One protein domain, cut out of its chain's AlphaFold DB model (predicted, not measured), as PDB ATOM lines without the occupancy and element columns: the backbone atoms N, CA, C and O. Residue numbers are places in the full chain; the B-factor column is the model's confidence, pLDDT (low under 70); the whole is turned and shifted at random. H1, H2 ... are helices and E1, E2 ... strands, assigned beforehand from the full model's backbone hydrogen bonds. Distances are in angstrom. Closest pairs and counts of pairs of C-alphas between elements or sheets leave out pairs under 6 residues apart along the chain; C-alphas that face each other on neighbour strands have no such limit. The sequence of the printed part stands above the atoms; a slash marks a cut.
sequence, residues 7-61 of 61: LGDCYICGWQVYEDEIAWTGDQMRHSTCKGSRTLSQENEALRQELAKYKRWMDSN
ATOM      1  N   LEU A   7     162.802 132.621 136.508       90.38
ATOM      2  CA  LEU A   7     162.361 133.255 135.264       90.38
ATOM      3  C   LEU A   7     160.845 133.504 135.243       90.38
ATOM      4  O   LEU A   7     160.377 134.392 134.535       90.38
ATOM      5  N   GLY A   8     160.079 132.756 136.043       90.31
ATOM      6  CA  GLY A   8     158.626 132.893 136.198       90.31
ATOM      7  C   GLY A   8     157.957 131.541 136.437       90.31
ATOM      8  O   GLY A   8     158.610 130.615 136.912       90.31
ATOM      9  N   ASP A   9     156.679 131.412 136.082       93.44
ATOM     10  CA  ASP A   9     155.884 130.215 136.384       93.44
ATOM     11  C   ASP A   9     155.726 129.282 135.176       93.44
ATOM     12  O   ASP A   9     155.511 129.710 134.040       93.44
ATOM     13  N   CYS A  10     155.800 127.977 135.430       93.31
ATOM     14  CA  CYS A  10     155.575 126.941 134.431       93.31
ATOM     15  C   CYS A  10     154.090 126.848 134.075       93.31
ATOM     16  O   CYS A  10     153.271 126.519 134.932       93.31
ATOM     17  N   TYR A  11     153.740 127.006 132.796       91.31
ATOM     18  CA  TYR A  11     152.336 126.924 132.360       91.31
ATOM     19  C   TYR A  11     151.696 125.534 132.561       91.31
ATOM     20  O   TYR A  11     150.474 125.408 132.513       91.31
ATOM     21  N   ILE A  12     152.509 124.485 132.756       90.31
ATOM     22  CA  ILE A  12     152.038 123.101 132.915       90.31
ATOM     23  C   ILE A  12     151.688 122.795 134.372       90.31
ATOM     24  O   ILE A  12     150.618 122.256 134.642       90.31
ATOM     25  N   CYS A  13     152.598 123.081 135.306       91.06
ATOM     26  CA  CYS A  13     152.458 122.677 136.707       91.06
ATOM     27  C   CYS A  13     152.202 123.850 137.666       91.06
ATOM     28  O   CYS A  13     151.824 123.606 138.808       91.06
ATOM     29  N   GLY A  14     152.402 125.096 137.224       90.44
ATOM     30  CA  GLY A  14     152.223 126.307 138.031       90.44
ATOM     31  C   GLY A  14     153.359 126.608 139.014       90.44
ATOM     32  O   GLY A  14     153.219 127.517 139.823       90.44
ATOM     33  N   TRP A  15     154.463 125.856 138.976       92.06
ATOM     34  CA  TRP A  15     155.622 126.075 139.848       92.06
ATOM     35  C   TRP A  15     156.664 126.981 139.190       92.06
ATOM     36  O   TRP A  15     156.738 127.061 137.961       92.06
ATOM     37  N   GLN A  16     157.500 127.606 140.017       92.25
ATOM     38  CA  GLN A  16     158.597 128.467 139.580       92.25
ATOM     39  C   GLN A  16     159.595 127.694 138.709       92.25
ATOM     40  O   GLN A  16     160.014 126.594 139.069       92.25
ATOM     41  N   VAL A  17     159.969 128.274 137.569       92.12
ATOM     42  CA  VAL A  17     160.994 127.778 136.645       92.12
ATOM     43  C   VAL A  17     162.280 128.553 136.886       92.12
ATOM     44  O   VAL A  17     162.293 129.788 136.828       92.12
ATOM     45  N   TYR A  18     163.359 127.818 137.129       91.38
ATOM     46  CA  TYR A  18     164.701 128.368 137.255       91.38
ATOM     47  C   TYR A  18     165.420 128.372 135.900       91.38
ATOM     48  O   TYR A  18     165.068 127.625 134.984       91.38
ATOM     49  N   GLU A  19     166.421 129.236 135.762       89.44
ATOM     50  CA  GLU A  19     167.215 129.417 134.541       89.44
ATOM     51  C   GLU A  19     167.822 128.120 133.981       89.44
ATOM     52  O   GLU A  19     167.879 127.933 132.769       89.44
ATOM     53  N   ASP A  20     168.228 127.200 134.850       89.62
ATOM     54  CA  ASP A  20     168.796 125.897 134.500       89.62
ATOM     55  C   ASP A  20     167.739 124.831 134.166       89.62
ATOM     56  O   ASP A  20     168.055 123.793 133.580       89.62
ATOM     57  N   GLU A  21     166.471 125.094 134.481       88.69
ATOM     58  CA  GLU A  21     165.354 124.168 134.287       88.69
ATOM     59  C   GLU A  21     164.427 124.574 133.131       88.69
ATOM     60  O   GLU A  21     163.418 123.906 132.890       88.69
ATOM     61  N   ILE A  22     164.733 125.651 132.405       90.75
ATOM     62  CA  ILE A  22     163.817 126.231 131.422       90.75
ATOM     63  C   ILE A  22     163.699 125.419 130.125       90.75
ATOM     64  O   ILE A  22     164.673 125.003 129.500       90.75
ATOM     65  N   ALA A  23     162.461 125.268 129.661       91.25
ATOM     66  CA  ALA A  23     162.131 124.891 128.297       91.25
ATOM     67  C   ALA A  23     160.923 125.688 127.792       91.25
ATOM     68  O   ALA A  23     160.110 126.197 128.563       91.25
ATOM     69  N   TRP A  24     160.769 125.745 126.470       88.44
ATOM     70  CA  TRP A  24     159.699 126.496 125.814       88.44
ATOM     71  C   TRP A  24     158.739 125.569 125.068       88.44
ATOM     72  O   TRP A  24     159.102 124.478 124.616       88.44
ATOM     73  N   THR A  25     157.473 125.967 124.976       87.56
ATOM     74  CA  THR A  25     156.469 125.366 124.086       87.56
ATOM     75  C   THR A  25     155.682 126.494 123.436       87.56
ATOM     76  O   THR A  25     154.814 127.087 124.070       87.56
ATOM     77  N   GLY A  26     156.014 126.818 122.183       87.12
ATOM     78  CA  GLY A  26     155.582 128.088 121.591       87.12
ATOM     79  C   GLY A  26     156.110 129.257 122.428       87.12
ATOM     80  O   GLY A  26     157.279 129.245 122.808       87.12
ATOM     81  N   ASP A  27     155.227 130.188 122.785       89.25
ATOM     82  CA  ASP A  27     155.549 131.361 123.615       89.25
ATOM     83  C   ASP A  27     155.411 131.106 125.129       89.25
ATOM     84  O   ASP A  27     155.563 132.021 125.936       89.25
ATOM     85  N   GLN A  28     155.095 129.872 125.542       89.25
ATOM     86  CA  GLN A  28     154.895 129.531 126.951       89.25
ATOM     87  C   GLN A  28     156.126 128.847 127.554       89.25
ATOM     88  O   GLN A  28     156.669 127.884 127.000       89.25
ATOM     89  N   MET A  29     156.525 129.322 128.734       90.69
ATOM     90  CA  MET A  29     157.642 128.797 129.514       90.69
ATOM     91  C   MET A  29     157.210 127.641 130.420       90.69
ATOM     92  O   MET A  29     156.153 127.681 131.056       90.69
ATOM     93  N   ARG A  30     158.048 126.609 130.511       92.88
ATOM     94  CA  ARG A  30     157.841 125.433 131.365       92.88
ATOM     95  C   ARG A  30     159.156 124.889 131.909       92.88
ATOM     96  O   ARG A  30     160.218 125.198 131.379       92.88
ATOM     97  N   HIS A  31     159.075 123.987 132.885       94.50
ATOM     98  CA  HIS A  31     160.208 123.117 133.206       94.50
ATOM     99  C   HIS A  31     160.517 122.189 132.030       94.50
ATOM    100  O   HIS A  31     159.607 121.649 131.393       94.50
ATOM    101  N   SER A  32     161.798 121.931 131.801       89.56
ATOM    102  CA  SER A  32     162.304 120.948 130.836       89.56
ATOM    103  C   SER A  32     161.764 119.537 131.085       89.56
ATOM    104  O   SER A  32     161.542 118.773 130.144       89.56
ATOM    105  N   THR A  33     161.472 119.215 132.345       89.38
ATOM    106  CA  THR A  33     160.901 117.938 132.789       89.38
ATOM    107  C   THR A  33     159.381 117.866 132.640       89.38
ATOM    108  O   THR A  33     158.822 116.772 132.532       89.38
ATOM    109  N   CYS A  34     158.689 119.009 132.605       90.19
ATOM    110  CA  CYS A  34     157.236 119.046 132.494       90.19
ATOM    111  C   CYS A  34     156.806 118.693 131.068       90.19
ATOM    112  O   CYS A  34     157.064 119.429 130.116       90.19
ATOM    113  N   LYS A  35     156.100 117.572 130.908       87.19
ATOM    114  CA  LYS A  35     155.567 117.115 129.618       87.19
ATOM    115  C   LYS A  35     154.082 117.448 129.492       87.19
ATOM    116  O   LYS A  35     153.335 117.383 130.462       87.19
ATOM    117  N   GLY A  36     153.647 117.775 128.276       84.81
ATOM    118  CA  GLY A  36     152.231 117.987 127.986       84.81
ATOM    119  C   GLY A  36     151.430 116.682 128.054       84.81
ATOM    120  O   GLY A  36     151.962 115.598 127.810       84.81
ATOM    121  N   SER A  37     150.124 116.791 128.316       84.94
ATOM    122  CA  SER A  37     149.203 115.645 128.438       84.94
ATOM    123  C   SER A  37     149.255 114.686 127.238       84.94
ATOM    124  O   SER A  37     149.254 113.465 127.408       84.94
ATOM    125  N   ARG A  38     149.380 115.220 126.016       84.88
ATOM    126  CA  ARG A  38     149.507 114.410 124.794       84.88
ATOM    127  C   ARG A  38     150.767 113.544 124.807       84.88
ATOM    128  O   ARG A  38     150.685 112.358 124.504       84.88
ATOM    129  N   THR A  39     151.908 114.123 125.175       87.12
ATOM    130  CA  THR A  39     153.186 113.405 125.277       87.12
ATOM    131  C   THR A  39     153.116 112.335 126.362       87.12
ATOM    132  O   THR A  39     153.476 111.190 126.110       87.12
ATOM    133  N   LEU A  40     152.561 112.672 127.532       88.69
ATOM    134  CA  LEU A  40     152.363 111.712 128.621       88.69
ATOM    135  C   LEU A  40     151.470 110.540 128.202       88.69
ATOM    136  O   LEU A  40     151.757 109.399 128.548       88.69
ATOM    137  N   SER A  41     150.415 110.808 127.433       88.94
ATOM    138  CA  SER A  41     149.504 109.775 126.932       88.94
ATOM    139  C   SER A  41     150.191 108.835 125.936       88.94
ATOM    140  O   SER A  41     149.997 107.625 126.005       88.94
ATOM    141  N   GLN A  42     151.027 109.374 125.041       92.00
ATOM    142  CA  GLN A  42     151.810 108.578 124.089       92.00
ATOM    143  C   GLN A  42     152.843 107.691 124.791       92.00
ATOM    144  O   GLN A  42     152.962 106.514 124.458       92.00
ATOM    145  N   GLU A  43     153.553 108.230 125.784       91.69
ATOM    146  CA  GLU A  43     154.516 107.462 126.582       91.69
ATOM    147  C   GLU A  43     153.825 106.362 127.392       91.69
ATOM    148  O   GLU A  43     154.307 105.233 127.424       91.69
ATOM    149  N   ASN A  44     152.663 106.650 127.987       93.31
ATOM    150  CA  ASN A  44     151.885 105.640 128.707       93.31
ATOM    151  C   ASN A  44     151.460 104.489 127.790       93.31
ATOM    152  O   ASN A  44     151.559 103.326 128.172       93.31
ATOM    153  N   GLU A  45     150.992 104.806 126.583       95.56
ATOM    154  CA  GLU A  45     150.584 103.796 125.610       95.56
ATOM    155  C   GLU A  45     151.775 102.949 125.142       95.56
ATOM    156  O   GLU A  45     151.689 101.721 125.134       95.56
ATOM    157  N   ALA A  46     152.918 103.576 124.846       94.56
ATOM    158  CA  ALA A  46     154.142 102.857 124.500       94.56
ATOM    159  C   ALA A  46     154.577 101.900 125.625       94.56
ATOM    160  O   ALA A  46     154.797 100.712 125.380       94.56
ATOM    161  N   LEU A  47     154.599 102.380 126.873       95.12
ATOM    162  CA  LEU A  47     154.944 101.568 128.044       95.12
ATOM    163  C   LEU A  47     153.961 100.410 128.259       95.12
ATOM    164  O   LEU A  47     154.371  99.299 128.598       95.12
ATOM    165  N   ARG A  48     152.660 100.624 128.033       95.19
ATOM    166  CA  ARG A  48     151.648  99.556 128.109       95.19
ATOM    167  C   ARG A  48     151.891  98.468 127.070       95.19
ATOM    168  O   ARG A  48     151.755  97.286 127.392       95.19
ATOM    169  N   GLN A  49     152.269  98.846 125.853       95.38
ATOM    170  CA  GLN A  49     152.598  97.890 124.797       95.38
ATOM    171  C   GLN A  49     153.860  97.092 125.129       95.38
ATOM    172  O   GLN A  49     153.879  95.876 124.925       95.38
ATOM    173  N   GLU A  50     154.893  97.734 125.676       95.19
ATOM    174  CA  GLU A  50     156.099  97.035 126.132       95.19
ATOM    175  C   GLU A  50     155.793  96.065 127.273       95.19
ATOM    176  O   GLU A  50     156.144  94.890 127.182       95.19
ATOM    177  N   LEU A  51     155.050  96.501 128.294       94.56
ATOM    178  CA  LEU A  51     154.610  95.625 129.383       94.56
ATOM    179  C   LEU A  51     153.798  94.432 128.869       94.56
ATOM    180  O   LEU A  51     153.968  93.318 129.360       94.56
ATOM    181  N   ALA A  52     152.935  94.634 127.871       94.56
ATOM    182  CA  ALA A  52     152.181  93.544 127.256       94.56
ATOM    183  C   ALA A  52     153.097  92.538 126.536       94.56
ATOM    184  O   ALA A  52     152.871  91.333 126.638       94.56
ATOM    185  N   LYS A  53     154.143  93.009 125.843       94.31
ATOM    186  CA  LYS A  53     155.150  92.136 125.213       94.31
ATOM    187  C   LYS A  53     155.942  91.353 126.259       94.31
ATOM    188  O   LYS A  53     156.075  90.141 126.116       94.31
ATOM    189  N   TYR A  54     156.408  92.017 127.318       94.19
ATOM    190  CA  TYR A  54     157.150  91.370 128.403       94.19
ATOM    191  C   TYR A  54     156.319  90.316 129.133       94.19
ATOM    192  O   TYR A  54     156.820  89.225 129.379       94.19
ATOM    193  N   LYS A  55     155.043  90.598 129.425       93.44
ATOM    194  CA  LYS A  55     154.131  89.610 130.022       93.44
ATOM    195  C   LYS A  55     153.988  88.371 129.142       93.44
ATOM    196  O   LYS A  55     154.229  87.272 129.615       93.44
ATOM    197  N   ARG A  56     153.720  88.553 127.842       91.88
ATOM    198  CA  ARG A  56     153.636  87.430 126.889       91.88
ATOM    199  C   ARG A  56     154.934  86.630 126.806       91.88
ATOM    200  O   ARG A  56     154.872  85.413 126.688       91.88
ATOM    201  N   TRP A  57     156.086  87.301 126.837       93.00
ATOM    202  CA  TRP A  57     157.386  86.633 126.843       93.00
ATOM    203  C   TRP A  57     157.584  85.786 128.105       93.00
ATOM    204  O   TRP A  57     158.000  84.641 127.984       93.00
ATOM    205  N   MET A  58     157.227  86.310 129.284       89.56
ATOM    206  CA  MET A  58     157.286  85.543 130.535       89.56
ATOM    207  C   MET A  58     156.301  84.370 130.552       89.56
ATOM    208  O   MET A  58     156.665  83.311 131.033       89.56
ATOM    209  N   ASP A  59     155.094  84.537 130.008       86.75
ATOM    210  CA  ASP A  59     154.079  83.471 129.958       86.75
ATOM    211  C   ASP A  59     154.412  82.368 128.930       86.75
ATOM    212  O   ASP A  59     153.823  81.290 128.964       86.75
ATOM    213  N   SER A  60     155.315  82.641 127.981       75.31
ATOM    214  CA  SER A  60     155.736  81.695 126.932       75.31
ATOM    215  C   SER A  60     157.009  80.915 127.291       75.31
ATOM    216  O   SER A  60     157.507  80.167 126.449       75.31
ATOM    217  N   ASN A  61     157.545  81.122 128.497       55.62
ATOM    218  CA  ASN A  61     158.775  80.530 129.024       55.62
ATOM    219  C   ASN A  61     158.460  79.714 130.284       55.62
ATOM    220  O   ASN A  61     159.144  78.692 130.503       55.62
TER     221      ASN A  61
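What this domain is: This is residues 7 to 61 of the 61 residues of an uncharacterized protein of Paenibacillus sp. F4 (UniProt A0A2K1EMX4). What does the model look like? It is a small compact head of two strand hairpins, E3 with E4 and E1 with E2, from which one long helix, H1, sticks out with residues 38 to 61 standing free. What is it made of? The printed part has 55 residues with four named strands and then one named helix, in the order E1 E2 E3 E4 H1; each hairpin is an antiparallel sheet of two strands, and the class is mixed, helices and strands. How large is it? It is extended, with a radius of gyration of the C-alphas of 17.0 A and spans of 53 by 19 by 15 A, the helix making the length.

Where its parts are: Where are the strands? E3 is residues 22 to 25 and E4 residues 28 to 31, each 10.4 A long; E1, residues 7 to 9, is 7.2 A and E2, residues 16 to 18, is 6.5 A. E1 begins at C-alpha 7 (162.361, 133.255, 135.264). Where is the helix? H1, residues 37 to 59, runs 32.6 A from C-alpha 37 (149.203, 115.645, 128.438) to C-alpha 59 (154.079, 83.471, 129.958).

How they stand to each other: How do the strands pair? The hairpin E3 and E4 is antiparallel at 137 degrees, with N 23 and O 30 2.8 A apart, within hydrogen-bond range. The hairpin E1 and E2 is antiparallel at 152 degrees, with N 17 and O 8 2.8 A apart, within that range. How near do the hairpins come? The closest C-alphas of E2 and E4 are those of Val 17 and His 31, 5.8 A apart, while E2 and E3 meet only through their link. And H1? It is apart from E1, E2 and E3, and every O i to N i+4 pair in it is within hydrogen-bond range.

The domain as a whole: How far does it reach? The two C-alphas farthest apart, those of Leu 7 and Asn 61, are 53.2 A apart. Are there cuts or long links? The printed part has no cut and no long link. Where is confidence low? The mean pLDDT of the printed part is 90.1, and residue 61 is under 70.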